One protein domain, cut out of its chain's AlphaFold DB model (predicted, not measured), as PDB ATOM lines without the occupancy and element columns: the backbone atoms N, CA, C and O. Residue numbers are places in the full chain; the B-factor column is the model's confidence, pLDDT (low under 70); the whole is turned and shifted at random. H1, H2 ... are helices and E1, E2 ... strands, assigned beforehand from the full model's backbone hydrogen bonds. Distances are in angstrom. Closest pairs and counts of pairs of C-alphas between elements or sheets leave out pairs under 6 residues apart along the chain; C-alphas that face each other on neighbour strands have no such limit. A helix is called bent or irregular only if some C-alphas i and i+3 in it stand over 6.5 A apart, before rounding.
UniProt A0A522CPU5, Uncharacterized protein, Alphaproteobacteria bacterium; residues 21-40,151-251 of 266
ATOM      1  N   GLN A  21      -6.910  53.073  41.976       92.19
ATOM      2  CA  GLN A  21      -6.757  51.774  42.640       92.19
ATOM      3  C   GLN A  21      -8.093  51.036  42.723       92.19
ATOM      4  O   GLN A  21      -8.157  49.844  42.421       92.19
ATOM      5  N   THR A  22      -9.175  51.747  43.042       90.81
ATOM      6  CA  THR A  22     -10.533  51.194  42.968       90.81
ATOM      7  C   THR A  22     -10.890  50.816  41.531       90.81
ATOM      8  O   THR A  22     -11.491  49.763  41.299       90.81
ATOM      9  N   TYR A  23     -10.474  51.623  40.548       91.44
ATOM     10  CA  TYR A  23     -10.692  51.305  39.138       91.44
ATOM     11  C   TYR A  23      -9.925  50.051  38.713       91.44
ATOM     12  O   TYR A  23     -10.525  49.156  38.119       91.44
ATOM     13  N   ARG A  24      -8.649  49.915  39.103       94.19
ATOM     14  CA  ARG A  24      -7.871  48.683  38.907       94.19
ATOM     15  C   ARG A  24      -8.609  47.471  39.468       94.19
ATOM     16  O   ARG A  24      -8.852  46.536  38.719       94.19
ATOM     17  N   ALA A  25      -9.003  47.507  40.742       93.44
ATOM     18  CA  ALA A  25      -9.691  46.387  41.386       93.44
ATOM     19  C   ALA A  25     -11.007  46.024  40.672       93.44
ATOM     20  O   ALA A  25     -11.341  44.851  40.528       93.44
ATOM     21  N   THR A  26     -11.732  47.029  40.174       93.19
ATOM     22  CA  THR A  26     -12.957  46.825  39.388       93.19
ATOM     23  C   THR A  26     -12.665  46.124  38.059       93.19
ATOM     24  O   THR A  26     -13.398  45.217  37.671       93.19
ATOM     25  N   LEU A  27     -11.596  46.513  37.361       95.25
ATOM     26  CA  LEU A  27     -11.199  45.889  36.098       95.25
ATOM     27  C   LEU A  27     -10.621  44.483  36.297       95.25
ATOM     28  O   LEU A  27     -10.917  43.605  35.496       95.25
ATOM     29  N   GLU A  28      -9.862  44.243  37.370       95.56
ATOM     30  CA  GLU A  28      -9.413  42.896  37.752       95.56
ATOM     31  C   GLU A  28     -10.611  41.976  37.989       95.56
ATOM     32  O   GLU A  28     -10.663  40.882  37.431       95.56
ATOM     33  N   LYS A  29     -11.617  42.459  38.729       95.25
ATOM     34  CA  LYS A  29     -12.873  41.734  38.929       95.25
ATOM     35  C   LYS A  29     -13.601  41.477  37.609       95.25
ATOM     36  O   LYS A  29     -14.113  40.387  37.401       95.25
ATOM     37  N   LEU A  30     -13.640  42.460  36.707       95.44
ATOM     38  CA  LEU A  30     -14.274  42.298  35.396       95.44
ATOM     39  C   LEU A  30     -13.565  41.240  34.546       95.44
ATOM     40  O   LEU A  30     -14.235  40.489  33.845       95.44
ATOM     41  N   VAL A  31     -12.235  41.179  34.590       95.62
ATOM     42  CA  VAL A  31     -11.460  40.178  33.846       95.62
ATOM     43  C   VAL A  31     -11.633  38.786  34.453       95.62
ATOM     44  O   VAL A  31     -11.803  37.834  33.699       95.62
ATOM     45  N   ALA A  32     -11.621  38.672  35.784       95.00
ATOM     46  CA  ALA A  32     -11.759  37.398  36.487       95.00
ATOM     47  C   ALA A  32     -13.184  36.828  36.400       95.00
ATOM     48  O   ALA A  32     -13.381  35.694  35.985       95.00
ATOM     49  N   GLU A  33     -14.190  37.628  36.758       95.00
ATOM     50  CA  GLU A  33     -15.570  37.165  36.970       95.00
ATOM     51  C   GLU A  33     -16.511  37.499  35.801       95.00
ATOM     52  O   GLU A  33     -17.693  37.135  35.809       95.00
ATOM     53  N   GLY A  34     -16.027  38.245  34.807       94.94
ATOM     54  CA  GLY A  34     -16.843  38.723  33.702       94.94
ATOM     55  C   GLY A  34     -17.415  37.589  32.856       94.94
ATOM     56  O   GLY A  34     -16.766  36.592  32.555       94.94
ATOM     57  N   GLN A  35     -18.653  37.773  32.412       95.50
ATOM     58  CA  GLN A  35     -19.370  36.811  31.582       95.50
ATOM     59  C   GLN A  35     -19.481  37.304  30.138       95.50
ATOM     60  O   GLN A  35     -19.551  38.505  29.875       95.50
ATOM     61  N   GLY A  36     -19.513  36.369  29.189       93.62
ATOM     62  CA  GLY A  36     -19.661  36.682  27.771       93.62
ATOM     63  C   GLY A  36     -21.097  37.051  27.419       93.62
ATOM     64  O   GLY A  36     -22.016  36.260  27.637       93.62
ATOM     65  N   TYR A  37     -21.283  38.224  26.818       93.81
ATOM     66  CA  TYR A  37     -22.564  38.682  26.287       93.81
ATOM     67  C   TYR A  37     -22.418  39.161  24.845       93.81
ATOM     68  O   TYR A  37     -21.534  39.951  24.505       93.81
ATOM     69  N   GLY A  38     -23.312  38.679  23.986       90.44
ATOM     70  CA  GLY A  38     -23.321  38.977  22.560       90.44
ATOM     71  C   GLY A  38     -24.661  39.527  22.098       90.44
ATOM     72  O   GLY A  38     -25.720  39.191  22.641       90.44
ATOM     73  N   LYS A  39     -24.621  40.368  21.062       88.00
ATOM     74  CA  LYS A  39     -25.805  40.612  20.239       88.00
ATOM     75  C   LYS A  39     -26.153  39.303  19.534       88.00
ATOM     76  O   LYS A  39     -25.267  38.598  19.068       88.00
ATOM     77  N   THR A  40     -27.432  38.953  19.498       79.44
ATOM     78  CA  THR A  40     -27.893  37.686  18.890       79.44
ATOM     79  C   THR A  40     -29.040  37.871  17.910       79.44
ATOM     80  O   THR A  40     -29.389  36.936  17.196       79.44
ATOM     81  N   TYR A 151     -18.234  40.008  20.821       87.56
ATOM     82  CA  TYR A 151     -18.709  39.760  22.177       87.56
ATOM     83  C   TYR A 151     -18.106  40.731  23.180       87.56
ATOM     84  O   TYR A 151     -17.031  41.310  22.982       87.56
ATOM     85  N   ARG A 152     -18.829  40.900  24.284       92.88
ATOM     86  CA  ARG A 152     -18.422  41.726  25.408       92.88
ATOM     87  C   ARG A 152     -18.266  40.867  26.652       92.88
ATOM     88  O   ARG A 152     -19.186  40.136  27.009       92.88
ATOM     89  N   VAL A 153     -17.128  40.997  27.322       95.50
ATOM     90  CA  VAL A 153     -16.974  40.538  28.703       95.50
ATOM     91  C   VAL A 153     -17.656  41.568  29.585       95.50
ATOM     92  O   VAL A 153     -17.349  42.757  29.494       95.50
ATOM     93  N   THR A 154     -18.622  41.122  30.378       96.19
ATOM     94  CA  THR A 154     -19.527  41.999  31.116       96.19
ATOM     95  C   THR A 154     -19.570  41.622  32.591       96.19
ATOM     96  O   THR A 154     -19.679  40.443  32.925       96.19
ATOM     97  N   LEU A 155     -19.523  42.628  33.461       95.88
ATOM     98  CA  LEU A 155     -19.633  42.502  34.910       95.88
ATOM     99  C   LEU A 155     -20.759  43.409  35.417       95.88
ATOM    100  O   LEU A 155     -20.721  44.620  35.195       95.88
ATOM    101  N   ILE A 156     -21.730  42.838  36.131       94.50
ATOM    102  CA  ILE A 156     -22.760  43.613  36.835       94.50
ATOM    103  C   ILE A 156     -22.118  44.299  38.042       94.50
ATOM    104  O   ILE A 156     -21.407  43.666  38.825       94.50
ATOM    105  N   THR A 157     -22.372  45.594  38.199       91.44
ATOM    106  CA  THR A 157     -21.788  46.403  39.268       91.44
ATOM    107  C   THR A 157     -22.767  46.547  40.426       91.44
ATOM    108  O   THR A 157     -23.936  46.873  40.248       91.44
ATOM    109  N   ASP A 158     -22.288  46.348  41.648       89.94
ATOM    110  CA  ASP A 158     -23.056  46.520  42.889       89.94
ATOM    111  C   ASP A 158     -23.066  47.975  43.392       89.94
ATOM    112  O   ASP A 158     -23.797  48.322  44.318       89.94
ATOM    113  N   LYS A 159     -22.250  48.838  42.783       88.88
ATOM    114  CA  LYS A 159     -22.048  50.238  43.168       88.88
ATOM    115  C   LYS A 159     -22.176  51.155  41.962       88.88
ATOM    116  O   LYS A 159     -21.981  50.730  40.825       88.88
ATOM    117  N   THR A 160     -22.449  52.428  42.238       90.25
ATOM    118  CA  THR A 160     -22.383  53.483  41.227       90.25
ATOM    119  C   THR A 160     -20.927  53.843  40.940       90.25
ATOM    120  O   THR A 160     -20.156  54.122  41.857       90.25
ATOM    121  N   ILE A 161     -20.556  53.857  39.664       90.06
ATOM    122  CA  ILE A 161     -19.190  54.057  39.179       90.06
ATOM    123  C   ILE A 161     -19.181  55.221  38.198       90.06
ATOM    124  O   ILE A 161     -20.027  55.276  37.310       90.06
ATOM    125  N   LYS A 162     -18.210  56.130  38.320       91.44
ATOM    126  CA  LYS A 162     -18.014  57.235  37.375       91.44
ATOM    127  C   LYS A 162     -16.618  57.174  36.758       91.44
ATOM    128  O   LYS A 162     -15.628  57.268  37.484       91.44
ATOM    129  N   ILE A 163     -16.554  57.032  35.433       89.88
ATOM    130  CA  ILE A 163     -15.310  56.837  34.670       89.88
ATOM    131  C   ILE A 163     -15.108  58.019  33.710       89.88
ATOM    132  O   ILE A 163     -16.038  58.364  32.970       89.88
ATOM    133  N   PRO A 164     -13.914  58.642  33.688       89.50
ATOM    134  CA  PRO A 164     -13.603  59.693  32.728       89.50
ATOM    135  C   PRO A 164     -13.269  59.096  31.352       89.50
ATOM    136  O   PRO A 164     -12.482  58.157  31.235       89.50
ATOM    137  N   VAL A 165     -13.831  59.677  30.294       88.25
ATOM    138  CA  VAL A 165     -13.645  59.273  28.889       88.25
ATOM    139  C   VAL A 165     -13.387  60.491  28.000       88.25
ATOM    140  O   VAL A 165     -13.560  61.634  28.421       88.25
ATOM    141  N   GLN A 166     -12.985  60.268  26.747       84.56
ATOM    142  CA  GLN A 166     -12.634  61.354  25.818       84.56
ATOM    143  C   GLN A 166     -13.765  62.365  25.586       84.56
ATOM    144  O   GLN A 166     -13.506  63.535  25.345       84.56
ATOM    145  N   TRP A 167     -15.024  61.938  25.668       80.44
ATOM    146  CA  TRP A 167     -16.191  62.797  25.438       80.44
ATOM    147  C   TRP A 167     -16.879  63.267  26.730       80.44
ATOM    148  O   TRP A 167     -18.024  63.711  26.686       80.44
ATOM    149  N   GLY A 168     -16.219  63.156  27.887       85.25
ATOM    150  CA  GLY A 168     -16.773  63.588  29.171       85.25
ATOM    151  C   GLY A 168     -16.542  62.559  30.265       85.25
ATOM    152  O   GLY A 168     -15.444  62.032  30.399       85.25
ATOM    153  N   ASP A 169     -17.571  62.283  31.050       87.44
ATOM    154  CA  ASP A 169     -17.568  61.195  32.021       87.44
ATOM    155  C   ASP A 169     -18.865  60.406  31.825       87.44
ATOM    156  O   ASP A 169     -19.904  61.002  31.525       87.44
ATOM    157  N   PHE A 170     -18.838  59.091  32.023       88.25
ATOM    158  CA  PHE A 170     -20.067  58.298  32.091       88.25
ATOM    159  C   PHE A 170     -20.230  57.680  33.475       88.25
ATOM    160  O   PHE A 170     -19.252  57.418  34.178       88.25
ATOM    161  N   THR A 171     -21.487  57.491  33.875       90.12
ATOM    162  CA  THR A 171     -21.855  56.901  35.164       90.12
ATOM    163  C   THR A 171     -22.579  55.584  34.922       90.12
ATOM    164  O   THR A 171     -23.515  55.536  34.127       90.12
ATOM    165  N   VAL A 172     -22.141  54.530  35.602       91.50
ATOM    166  CA  VAL A 172     -22.841  53.245  35.693       91.50
ATOM    167  C   VAL A 172     -23.490  53.200  37.057       91.50
ATOM    168  O   VAL A 172     -22.788  53.267  38.061       91.50
ATOM    169  N   GLU A 173     -24.813  53.153  37.108       91.06
ATOM    170  CA  GLU A 173     -25.539  53.026  38.372       91.06
ATOM    171  C   GLU A 173     -25.419  51.605  38.932       91.06
ATOM    172  O   GLU A 173     -25.157  50.653  38.194       91.06
ATOM    173  N   ALA A 174     -25.624  51.449  40.240       90.69
ATOM    174  CA  ALA A 174     -25.718  50.127  40.855       90.69
ATOM    175  C   ALA A 174     -26.806  49.275  40.167       90.69
ATOM    176  O   ALA A 174     -27.904  49.757  39.889       90.69
ATOM    177  N   GLY A 175     -26.493  48.010  39.883       91.88
ATOM    178  CA  GLY A 175     -27.316  47.113  39.065       91.88
ATOM    179  C   GLY A 175     -27.104  47.267  37.555       91.88
ATOM    180  O   GLY A 175     -27.651  46.481  36.785       91.88
ATOM    181  N   GLY A 176     -26.321  48.258  37.123       93.56
ATOM    182  CA  GLY A 176     -25.826  48.371  35.757       93.56
ATOM    183  C   GLY A 176     -24.692  47.388  35.483       93.56
ATOM    184  O   GLY A 176     -24.333  46.565  36.326       93.56
ATOM    185  N   ALA A 177     -24.110  47.480  34.292       95.38
ATOM    186  CA  ALA A 177     -23.011  46.608  33.907       95.38
ATOM    187  C   ALA A 177     -21.854  47.371  33.261       95.38
ATOM    188  O   ALA A 177     -22.059  48.272  32.447       95.38
ATOM    189  N   LEU A 178     -20.632  46.977  33.607       94.69
ATOM    190  CA  LEU A 178     -19.426  47.337  32.873       94.69
ATOM    191  C   LEU A 178     -19.175  46.292  31.798       94.69
ATOM    192  O   LEU A 178     -19.278  45.098  32.064       94.69
ATOM    193  N   ALA A 179     -18.814  46.736  30.604       94.25
ATOM    194  CA  ALA A 179     -18.532  45.856  29.487       94.25
ATOM    195  C   ALA A 179     -17.254  46.274  28.763       94.25
ATOM    196  O   ALA A 179     -17.018  47.455  28.534       94.25
ATOM    197  N   VAL A 180     -16.467  45.300  28.330       94.12
ATOM    198  CA  VAL A 180     -15.312  45.498  27.447       94.12
ATOM    199  C   VAL A 180     -15.424  44.531  26.286       94.12
ATOM    200  O   VAL A 180     -15.942  43.424  26.444       94.12
ATOM    201  N   ARG A 181     -14.975  44.928  25.096       91.94
ATOM    202  CA  ARG A 181     -14.938  43.983  23.980       91.94
ATOM    203  C   ARG A 181     -13.920  42.900  24.282       91.94
ATOM    204  O   ARG A 181     -12.819  43.175  24.746       91.94
ATOM    205  N   GLU A 182     -14.272  41.673  23.944       92.06
ATOM    206  CA  GLU A 182     -13.421  40.525  24.227       92.06
ATOM    207  C   GLU A 182     -12.032  40.645  23.572       92.06
ATOM    208  O   GLU A 182     -11.026  40.315  24.188       92.06
ATOM    209  N   LYS A 183     -11.955  41.223  22.364       90.50
ATOM    210  CA  LYS A 183     -10.681  41.475  21.664       90.50
ATOM    211  C   LYS A 183      -9.716  42.403  22.418       90.50
ATOM    212  O   LYS A 183      -8.524  42.382  22.133       90.50
ATOM    213  N   ASP A 184     -10.228  43.223  23.337       92.81
ATOM    214  CA  ASP A 184      -9.443  44.203  24.092       92.81
ATOM    215  C   ASP A 184      -8.980  43.625  25.451       92.81
ATOM    216  O   ASP A 184      -8.143  44.228  26.126       92.81
ATOM    217  N   ILE A 185      -9.458  42.427  25.831       95.06
ATOM    218  CA  ILE A 185      -9.073  41.734  27.073       95.06
ATOM    219  C   ILE A 185      -7.566  41.476  27.172       95.06
ATOM    220  O   ILE A 185      -7.021  41.761  28.237       95.06
ATOM    221  N   PRO A 186      -6.851  40.997  26.133       95.19
ATOM    222  CA  PRO A 186      -5.415  40.742  26.258       95.19
ATOM    223  C   PRO A 186      -4.614  41.993  26.632       95.19
ATOM    224  O   PRO A 186      -3.779  41.947  27.533       95.19
ATOM    225  N   ALA A 187      -4.913  43.131  25.997       95.75
ATOM    226  CA  ALA A 187      -4.239  44.396  26.281       95.75
ATOM    227  C   ALA A 187      -4.595  44.938  27.675       95.75
ATOM    228  O   ALA A 187      -3.737  45.485  28.370       95.75
ATOM    229  N   LEU A 188      -5.853  44.774  28.102       96.81
ATOM    230  CA  LEU A 188      -6.274  45.125  29.456       96.81
ATOM    231  C   LEU A 188      -5.555  44.259  30.501       96.81
ATOM    232  O   LEU A 188      -5.013  44.788  31.469       96.81
ATOM    233  N   ALA A 189      -5.502  42.946  30.289       96.12
ATOM    234  CA  ALA A 189      -4.837  42.005  31.183       96.12
ATOM    235  C   ALA A 189      -3.335  42.295  31.313       96.12
ATOM    236  O   ALA A 189      -2.806  42.274  32.421       96.12
ATOM    237  N   GLU A 190      -2.658  42.641  30.214       96.19
ATOM    238  CA  GLU A 190      -1.254  43.064  30.243       96.19
ATOM    239  C   GLU A 190      -1.050  44.316  31.110       96.19
ATOM    240  O   GLU A 190      -0.144  44.358  31.947       96.19
ATOM    241  N   ALA A 191      -1.915  45.325  30.963       96.75
ATOM    242  CA  ALA A 191      -1.847  46.532  31.782       96.75
ATOM    243  C   ALA A 191      -2.079  46.229  33.269       96.75
ATOM    244  O   ALA A 191      -1.343  46.736  34.115       96.75
ATOM    245  N   LEU A 192      -3.049  45.371  33.597       96.75
ATOM    246  CA  LEU A 192      -3.306  44.957  34.977       96.75
ATOM    247  C   LEU A 192      -2.137  44.153  35.563       96.75
ATOM    248  O   LEU A 192      -1.733  44.400  36.700       96.75
ATOM    249  N   GLN A 193      -1.532  43.258  34.779       95.12
ATOM    250  CA  GLN A 193      -0.355  42.505  35.209       95.12
ATOM    251  C   GLN A 193       0.858  43.418  35.433       95.12
ATOM    252  O   GLN A 193       1.587  43.238  36.404       95.12
ATOM    253  N   SER A 194       1.047  44.445  34.600       96.19
ATOM    254  CA  SER A 194       2.095  45.457  34.797       96.19
ATOM    255  C   SER A 194       1.965  46.173  36.149       96.19
ATOM    256  O   SER A 194       2.969  46.416  36.824       96.19
ATOM    257  N   ILE A 195       0.729  46.446  36.587       95.75
ATOM    258  CA  ILE A 195       0.466  47.022  37.912       95.75
ATOM    259  C   ILE A 195       0.807  46.022  39.022       95.75
ATOM    260  O   ILE A 195       1.473  46.392  39.988       95.75
ATOM    261  N   ARG A 196       0.394  44.753  38.887       92.38
ATOM    262  CA  ARG A 196       0.698  43.682  39.862       92.38
ATOM    263  C   ARG A 196       2.198  43.459  40.034       92.38
ATOM    264  O   ARG A 196       2.673  43.304  41.155       92.38
ATOM    265  N   ASP A 197       2.936  43.501  38.931       93.50
ATOM    266  CA  ASP A 197       4.390  43.351  38.907       93.50
ATOM    267  C   ASP A 197       5.131  44.593  39.446       93.50
ATOM    268  O   ASP A 197       6.359  44.580  39.540       93.50
ATOM    269  N   GLY A 198       4.419  45.686  39.753       93.81
ATOM    270  CA  GLY A 198       5.010  46.949  40.198       93.81
ATOM    271  C   GLY A 198       5.775  47.706  39.105       93.81
ATOM    272  O   GLY A 198       6.597  48.565  39.421       93.81
ATOM    273  N   LYS A 199       5.537  47.392  37.824       95.81
ATOM    274  CA  LYS A 199       6.181  48.046  36.669       95.81
ATOM    275  C   LYS A 199       5.536  49.386  36.310       95.81
ATOM    276  O   LYS A 199       6.194  50.220  35.694       95.81
ATOM    277  N   ALA A 200       4.269  49.579  36.672       95.38
ATOM    278  CA  ALA A 200       3.517  50.813  36.467       95.38
ATOM    279  C   ALA A 200       2.523  51.046  37.613       95.38
ATOM    280  O   ALA A 200       2.037  50.102  38.238       95.38
ATOM    281  N   THR A 201       2.183  52.306  37.868       95.44
ATOM    282  CA  THR A 201       1.046  52.662  38.730       95.44
ATOM    283  C   THR A 201      -0.288  52.436  38.008       95.44
ATOM    284  O   THR A 201      -0.344  52.288  36.785       95.44
ATOM    285  N   ALA A 202      -1.394  52.424  38.761       93.50
ATOM    286  CA  ALA A 202      -2.725  52.294  38.170       93.50
ATOM    287  C   ALA A 202      -3.071  53.499  37.280       93.50
ATOM    288  O   ALA A 202      -3.647  53.321  36.208       93.50
ATOM    289  N   GLU A 203      -2.675  54.709  37.685       93.19
ATOM    290  CA  GLU A 203      -2.821  55.915  36.874       93.19
ATOM    291  C   GLU A 203      -2.102  55.790  35.523       93.19
ATOM    292  O   GLU A 203      -2.707  56.044  34.484       93.19
ATOM    293  N   GLU A 204      -0.838  55.360  35.523       94.50
ATOM    294  CA  GLU A 204      -0.018  55.242  34.308       94.50
ATOM    295  C   GLU A 204      -0.499  54.136  33.360       94.50
ATOM    296  O   GLU A 204      -0.429  54.281  32.138       94.50
ATOM    297  N   ALA A 205      -0.971  53.015  33.908       95.00
ATOM    298  CA  ALA A 205      -1.362  51.856  33.113       95.00
ATOM    299  C   ALA A 205      -2.784  51.971  32.534       95.00
ATOM    300  O   ALA A 205      -3.029  51.497  31.421       95.00
ATOM    301  N   LEU A 206      -3.717  52.583  33.275       94.88
ATOM    302  CA  LEU A 206      -5.153  52.560  32.957       94.88
ATOM    303  C   LEU A 206      -5.691  53.878  32.401       94.88
ATOM    304  O   LEU A 206      -6.773  53.883  31.804       94.88
ATOM    305  N   TYR A 207      -4.953  54.976  32.557       93.81
ATOM    306  CA  TYR A 207      -5.360  56.289  32.075       93.81
ATOM    307  C   TYR A 207      -4.353  56.878  31.088       93.81
ATOM    308  O   TYR A 207      -3.177  56.527  31.046       93.81
ATOM    309  N   ALA A 208      -4.840  57.800  30.266       93.62
ATOM    310  CA  ALA A 208      -4.055  58.579  29.324       93.62
ATOM    311  C   ALA A 208      -4.460  60.056  29.392       93.62
ATOM    312  O   ALA A 208      -5.465  60.419  30.007       93.62
ATOM    313  N   LYS A 209      -3.667  60.911  28.745       93.31
ATOM    314  CA  LYS A 209      -4.036  62.300  28.474       93.31
ATOM    315  C   LYS A 209      -4.625  62.398  27.074       93.31
ATOM    316  O   LYS A 209      -4.020  61.904  26.126       93.31
ATOM    317  N   ASP A 210      -5.800  63.003  26.949       90.81
ATOM    318  CA  ASP A 210      -6.353  63.338  25.639       90.81
ATOM    319  C   ASP A 210      -5.642  64.557  25.018       90.81
ATOM    320  O   ASP A 210      -4.677  65.097  25.569       90.81
ATOM    321  N   LYS A 211      -6.113  64.996  23.844       89.31
ATOM    322  CA  LYS A 211      -5.539  66.138  23.108       89.31
ATOM    323  C   LYS A 211      -5.616  67.461  23.881       89.31
ATOM    324  O   LYS A 211      -4.899  68.395  23.538       89.31
ATOM    325  N   GLU A 212      -6.470  67.533  24.895       89.19
ATOM    326  CA  GLU A 212      -6.731  68.711  25.719       89.19
ATOM    327  C   GLU A 212      -6.026  68.608  27.087       89.19
ATOM    328  O   GLU A 212      -6.103  69.524  27.904       89.19
ATOM    329  N   GLY A 213      -5.298  67.514  27.345       89.50
ATOM    330  CA  GLY A 213      -4.589  67.269  28.601       89.50
ATOM    331  C   GLY A 213      -5.477  66.729  29.733       89.50
ATOM    332  O   GLY A 213      -5.009  66.613  30.879       89.50
ATOM    333  N   LYS A 214      -6.732  66.358  29.447       90.00
ATOM    334  CA  LYS A 214      -7.635  65.729  30.421       90.00
ATOM    335  C   LYS A 214      -7.250  64.261  30.613       90.00
ATOM    336  O   LYS A 214      -6.878  63.567  29.671       90.00
ATOM    337  N   THR A 215      -7.320  63.787  31.857       90.62
ATOM    338  CA  THR A 215      -7.155  62.362  32.179       90.62
ATOM    339  C   THR A 215      -8.391  61.583  31.733       90.62
ATOM    340  O   THR A 215      -9.500  61.919  32.144       90.62
ATOM    341  N   VAL A 216      -8.199  60.540  30.929       92.44
ATOM    342  CA  VAL A 216      -9.264  59.688  30.376       92.44
ATOM    343  C   VAL A 216      -8.856  58.218  30.434       92.44
ATOM    344  O   VAL A 216      -7.664  57.914  30.413       92.44
ATOM    345  N   ALA A 217      -9.819  57.301  30.528       92.19
ATOM    346  CA  ALA A 217      -9.541  55.868  30.489       92.19
ATOM    347  C   ALA A 217      -8.866  55.475  29.163       92.19
ATOM    348  O   ALA A 217      -9.242  55.953  28.092       92.19
ATOM    349  N   LYS A 218      -7.856  54.603  29.242       92.50
ATOM    350  CA  LYS A 218      -7.089  54.122  28.082       92.50
ATOM    351  C   LYS A 218      -7.824  53.036  27.290       92.50
ATOM    352  O   LYS A 218      -7.594  52.895  26.093       92.50
ATOM    353  N   PHE A 219      -8.669  52.268  27.969       91.56
ATOM    354  CA  PHE A 219      -9.425  51.160  27.395       91.56
ATOM    355  C   PHE A 219     -10.879  51.567  27.166       91.56
ATOM    356  O   PHE A 219     -11.467  52.262  27.998       91.56
ATOM    357  N   ASP A 220     -11.462  51.089  26.066       86.44
ATOM    358  CA  ASP A 220     -12.868  51.303  25.717       86.44
ATOM    359  C   ASP A 220     -13.782  50.436  26.602       86.44
ATOM    360  O   ASP A 220     -14.320  49.409  26.182       86.44
ATOM    361  N   ILE A 221     -13.933  50.847  27.864       89.88
ATOM    362  CA  ILE A 221     -14.881  50.261  28.812       89.88
ATOM    363  C   ILE A 221     -16.220  50.987  28.681       89.88
ATOM    364  O   ILE A 221     -16.297  52.213  28.757       89.88
ATOM    365  N   TYR A 222     -17.287  50.217  28.505       87.12
ATOM    366  CA  TYR A 222     -18.646  50.707  28.337       87.12
ATOM    367  C   TYR A 222     -19.451  50.537  29.618       87.12
ATOM    368  O   TYR A 222     -19.347  49.523  30.305       87.12
ATOM    369  N   GLY A 223     -20.304  51.518  29.890       89.94
ATOM    370  CA  GLY A 223     -21.334  51.445  30.914       89.94
ATOM    371  C   GLY A 223     -22.695  51.113  30.320       89.94
ATOM    372  O   GLY A 223     -23.116  51.735  29.345       89.94
ATOM    373  N   MET A 224     -23.397  50.166  30.927       90.56
ATOM    374  CA  MET A 224     -24.784  49.834  30.627       90.56
ATOM    375  C   MET A 224     -25.652  50.159  31.837       90.56
ATOM    376  O   MET A 224     -25.300  49.830  32.969       90.56
ATOM    377  N   MET A 225     -26.794  50.801  31.593       90.50
ATOM    378  CA  MET A 225     -27.779  51.058  32.642       90.50
ATOM    379  C   MET A 225     -28.383  49.741  33.158       90.50
ATOM    380  O   MET A 225     -28.410  48.758  32.405       90.50
ATOM    381  N   PRO A 226     -28.918  49.721  34.391       91.62
ATOM    382  CA  PRO A 226     -29.633  48.562  34.913       91.62
ATOM    383  C   PRO A 226     -30.706  48.045  33.941       91.62
ATOM    384  O   PRO A 226     -31.460  48.828  33.360       91.62
ATOM    385  N   GLY A 227     -30.757  46.726  33.736       85.62
ATOM    386  CA  GLY A 227     -31.719  46.056  32.849       85.62
ATOM    387  C   GLY A 227     -31.411  46.129  31.346       85.62
ATOM    388  O   GLY A 227     -32.054  45.442  30.551       85.62
ATOM    389  N   PHE A 228     -30.445  46.952  30.914       87.06
ATOM    390  CA  PHE A 228     -30.114  47.079  29.491       87.06
ATOM    391  C   PHE A 228     -29.442  45.818  28.935       87.06
ATOM    392  O   PHE A 228     -29.721  45.428  27.798       87.06
ATOM    393  N   LEU A 229     -28.561  45.193  29.724       87.56
ATOM    394  CA  LEU A 229     -27.823  43.997  29.326       87.56
ATOM    395  C   LEU A 229     -28.790  42.856  28.989       87.56
ATOM    396  O   LEU A 229     -28.730  42.307  27.893       87.56
ATOM    397  N   GLU A 230     -29.724  42.568  29.890       86.19
ATOM    398  CA  GLU A 230     -30.706  41.489  29.781       86.19
ATOM    399  C   GLU A 230     -31.701  41.725  28.642       86.19
ATOM    400  O   GLU A 230     -32.121  40.782  27.974       86.19
ATOM    401  N   ALA A 231     -32.065  42.986  28.395       83.00
ATOM    402  CA  ALA A 231     -32.972  43.345  27.309       83.00
ATOM    403  C   ALA A 231     -32.317  43.241  25.923       83.00
ATOM    404  O   ALA A 231     -33.010  43.035  24.929       83.00
ATOM    405  N   SER A 232     -30.995  43.416  25.842       81.62
ATOM    406  CA  SER A 232     -30.317  43.730  24.577       81.62
ATOM    407  C   SER A 232     -29.219  42.749  24.170       81.62
ATOM    408  O   SER A 232     -28.698  42.864  23.054       81.62
ATOM    409  N   TYR A 233     -28.814  41.848  25.060       88.06
ATOM    410  CA  TYR A 233     -27.753  40.868  24.855       88.06
ATOM    411  C   TYR A 233     -28.193  39.503  25.370       88.06
ATOM    412  O   TYR A 233     -29.090  39.386  26.200       88.06
ATOM    413  N   LYS A 234     -27.537  38.450  24.883       90.25
ATOM    414  CA  LYS A 234     -27.696  37.100  25.429       90.25
ATOM    415  C   LYS A 234     -26.351  36.541  25.882       90.25
ATOM    416  O   LYS A 234     -25.331  36.917  25.292       90.25
ATOM    417  N   PRO A 235     -26.348  35.642  26.882       91.94
ATOM    418  CA  PRO A 235     -25.149  34.919  27.267       91.94
ATOM    419  C   PRO A 235     -24.543  34.183  26.071       91.94
ATOM    420  O   PRO A 235     -25.251  33.514  25.315       91.94
ATOM    421  N   VAL A 236     -23.229  34.297  25.924       91.12
ATOM    422  CA  VAL A 236     -22.427  33.579  24.931       91.12
ATOM    423  C   VAL A 236     -21.166  33.028  25.599       91.12
ATOM    424  O   VAL A 236     -20.650  33.637  26.539       91.12
ATOM    425  N   PRO A 237     -20.639  31.876  25.154       91.25
ATOM    426  CA  PRO A 237     -19.392  31.360  25.697       91.25
ATOM    427  C   PRO A 237     -18.223  32.304  25.398       91.25
ATOM    428  O   PRO A 237     -18.018  32.684  24.248       91.25
ATOM    429  N   LEU A 238     -17.417  32.609  26.418       91.81
ATOM    430  CA  LEU A 238     -16.125  33.271  26.226       91.81
ATOM    431  C   LEU A 238     -15.178  32.399  25.395       91.81
ATOM    432  O   LEU A 238     -15.194  31.161  25.504       91.81
ATOM    433  N   LYS A 239     -14.311  33.051  24.619       91.69
ATOM    434  CA  LYS A 239     -13.235  32.403  23.875       91.69
ATOM    435  C   LYS A 239     -12.262  31.706  24.831       91.69
ATOM    436  O   LYS A 239     -12.060  32.167  25.956       91.69
ATOM    437  N   PRO A 240     -11.624  30.601  24.399       93.56
ATOM    438  CA  PRO A 240     -10.655  29.883  25.226       93.56
ATOM    439  C   PRO A 240      -9.519  30.770  25.750       93.56
ATOM    440  O   PRO A 240      -9.136  30.642  26.907       93.56
ATOM    441  N   GLU A 241      -9.024  31.697  24.924       93.25
ATOM    442  CA  GLU A 241      -7.982  32.662  25.298       93.25
ATOM    443  C   GLU A 241      -8.428  33.586  26.440       93.25
ATOM    444  O   GLU A 241      -7.722  33.729  27.434       93.25
ATOM    445  N   THR A 242      -9.646  34.126  26.354       93.88
ATOM    446  CA  THR A 242     -10.248  34.965  27.393       93.88
ATOM    447  C   THR A 242     -10.442  34.192  28.688       93.88
ATOM    448  O   THR A 242     -10.149  34.710  29.757       93.88
ATOM    449  N   LYS A 243     -10.891  32.933  28.607       94.50
ATOM    450  CA  LYS A 243     -11.042  32.066  29.786       94.50
ATOM    451  C   LYS A 243      -9.705  31.781  30.469       94.50
ATOM    452  O   LYS A 243      -9.642  31.780  31.691       94.50
ATOM    453  N   ALA A 244      -8.649  31.546  29.690       93.81
ATOM    454  CA  ALA A 244      -7.310  31.326  30.231       93.81
ATOM    455  C   ALA A 244      -6.770  32.578  30.941       93.81
ATOM    456  O   ALA A 244      -6.146  32.462  31.992       93.81
ATOM    457  N   ILE A 245      -7.048  33.766  30.389       94.56
ATOM    458  CA  ILE A 245      -6.741  35.042  31.042       94.56
ATOM    459  C   ILE A 245      -7.571  35.201  32.319       94.56
ATOM    460  O   ILE A 245      -7.000  35.480  33.360       94.56
ATOM    461  N   ALA A 246      -8.888  34.990  32.280       92.38
ATOM    462  CA  ALA A 246      -9.751  35.129  33.455       92.38
ATOM    463  C   ALA A 246      -9.262  34.276  34.639       92.38
ATOM    464  O   ALA A 246      -9.098  34.789  35.745       92.38
ATOM    465  N   ALA A 247      -8.902  33.014  34.379       91.38
ATOM    466  CA  ALA A 247      -8.381  32.099  35.394       91.38
ATOM    467  C   ALA A 247      -7.103  32.617  36.086       91.38
ATOM    468  O   ALA A 247      -6.950  32.460  37.296       91.38
ATOM    469  N   SER A 248      -6.200  33.301  35.367       90.38
ATOM    470  CA  SER A 248      -4.979  33.850  35.984       90.38
ATOM    471  C   SER A 248      -5.243  35.027  36.934       90.38
ATOM    472  O   SER A 248      -4.376  35.385  37.736       90.38
ATOM    473  N   PHE A 249      -6.437  35.622  36.862       88.19
ATOM    474  CA  PHE A 249      -6.892  36.667  37.772       88.19
ATOM    475  C   PHE A 249      -7.749  36.127  38.929       88.19
ATOM    476  O   PHE A 249      -7.817  36.793  39.961       88.19
ATOM    477  N   GLU A 250      -8.338  34.932  38.806       80.75
ATOM    478  CA  GLU A 250      -9.052  34.243  39.896       80.75
ATOM    479  C   GLU A 250      -8.088  33.664  40.949       80.75
ATOM    480  O   GLU A 250      -8.320  33.812  42.147       80.75
ATOM    481  N   ASP A 251      -6.967  33.073  40.519       60.56
ATOM    482  CA  ASP A 251      -5.997  32.393  41.402       60.56
ATOM    483  C   ASP A 251      -5.127  33.350  42.249       60.56
ATOM    484  O   ASP A 251      -4.347  32.930  43.111       60.56
TER     485      ASP A 251
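This is residues 21 to 40 and 151 to 251 of the 266 residues of an uncharacterized protein of Alphaproteobacteria bacterium (UniProt A0A522CPU5). A small, strongly twisted four-stranded sheet has helix H1 crossing one face, with H2 and H5 packed on H1. The hairpin E3 and E4 forms a loose sandwich with this sheet, only partly face to face; the small hairpin E6 and E7 continues past E3, and short H4 sits on the opposite face from H1. The 121 printed residues include five named helices and eight named strands, in the order H1 E1 E2 E3 E4 E5 H2 H3 E6 E7 E8 H4 H5. The main sheet, E1 - E2 - E5 - E8, is antiparallel; the class is mixed, helices and strands. The whole is compact, with a radius of gyration of the C-alphas of 14.1 A and spans of 38 by 32 by 24 A.

H1, residues 21 to 33, begins at C-alpha 21 (-6.757, 51.774, 42.640) and is 18.0 A long. E1 is residues 35 to 38, E2 152 to 156, E3 161 to 165, E4 168 to 172 and E5 177 to 181. H2, residues 182 to 196, is 21.3 A long and irregular: C-alphas 183 and 186 are 7.0 A apart. H3 is residues 202 to 206, E6 207 to 209, E7 215 to 217, E8 221 to 224 and H4 228 to 232. H5, residues 240 to 250, is 15.4 A long and ends at C-alpha 250 (-9.052, 34.243, 39.896).

In the main sheet, N 35 and O 154 of E1 and E2 are 2.9 A apart, N 153 and O 180 of E2 and E5 2.8 A, and N 177 and O 224 of E5 and E8 2.9 A, within hydrogen-bond range. H1 is on this sheet at a height of 10.3 A and runs across the strands, at 72 degrees to E2 on the local plane. H1 touches H5 with residues 28 to 33 alone, closest at the C-alphas of Ala 32 and Ala 246, 4.3 A, at a steep tilt of 51 degrees, opposite ways. H1 touches H2 at the C-alphas of Glu 28 and Leu 192, 7.0 A. H2 touches H3 at the C-alphas of Ala 191 and Ala 205, 5.5 A. In the hairpin E3 and E4, N 161 and O 172 are 2.8 A apart; in the hairpin E6 and E7, N 208 and O 216 are 2.8 A apart. The closest C-alphas of E3 and E7, Val 165 and Val 216, are 4.6 A apart. Every O i to N i+4 pair is within hydrogen-bond range in H1, H3 and H4, against 9 of 11 in H2 and 6 of 7 in H5.

The farthest C-alphas, Lys 199 and Ala 231, are 40.5 A apart. Residues 41 to 150 are not printed; C-alphas 40 and 151 are 10.0 A apart across the cut. Of the links printed whole, H4 to H5 is short and the others are tight. Mean pLDDT of the printed part is 91.5, with residue 251 under 70.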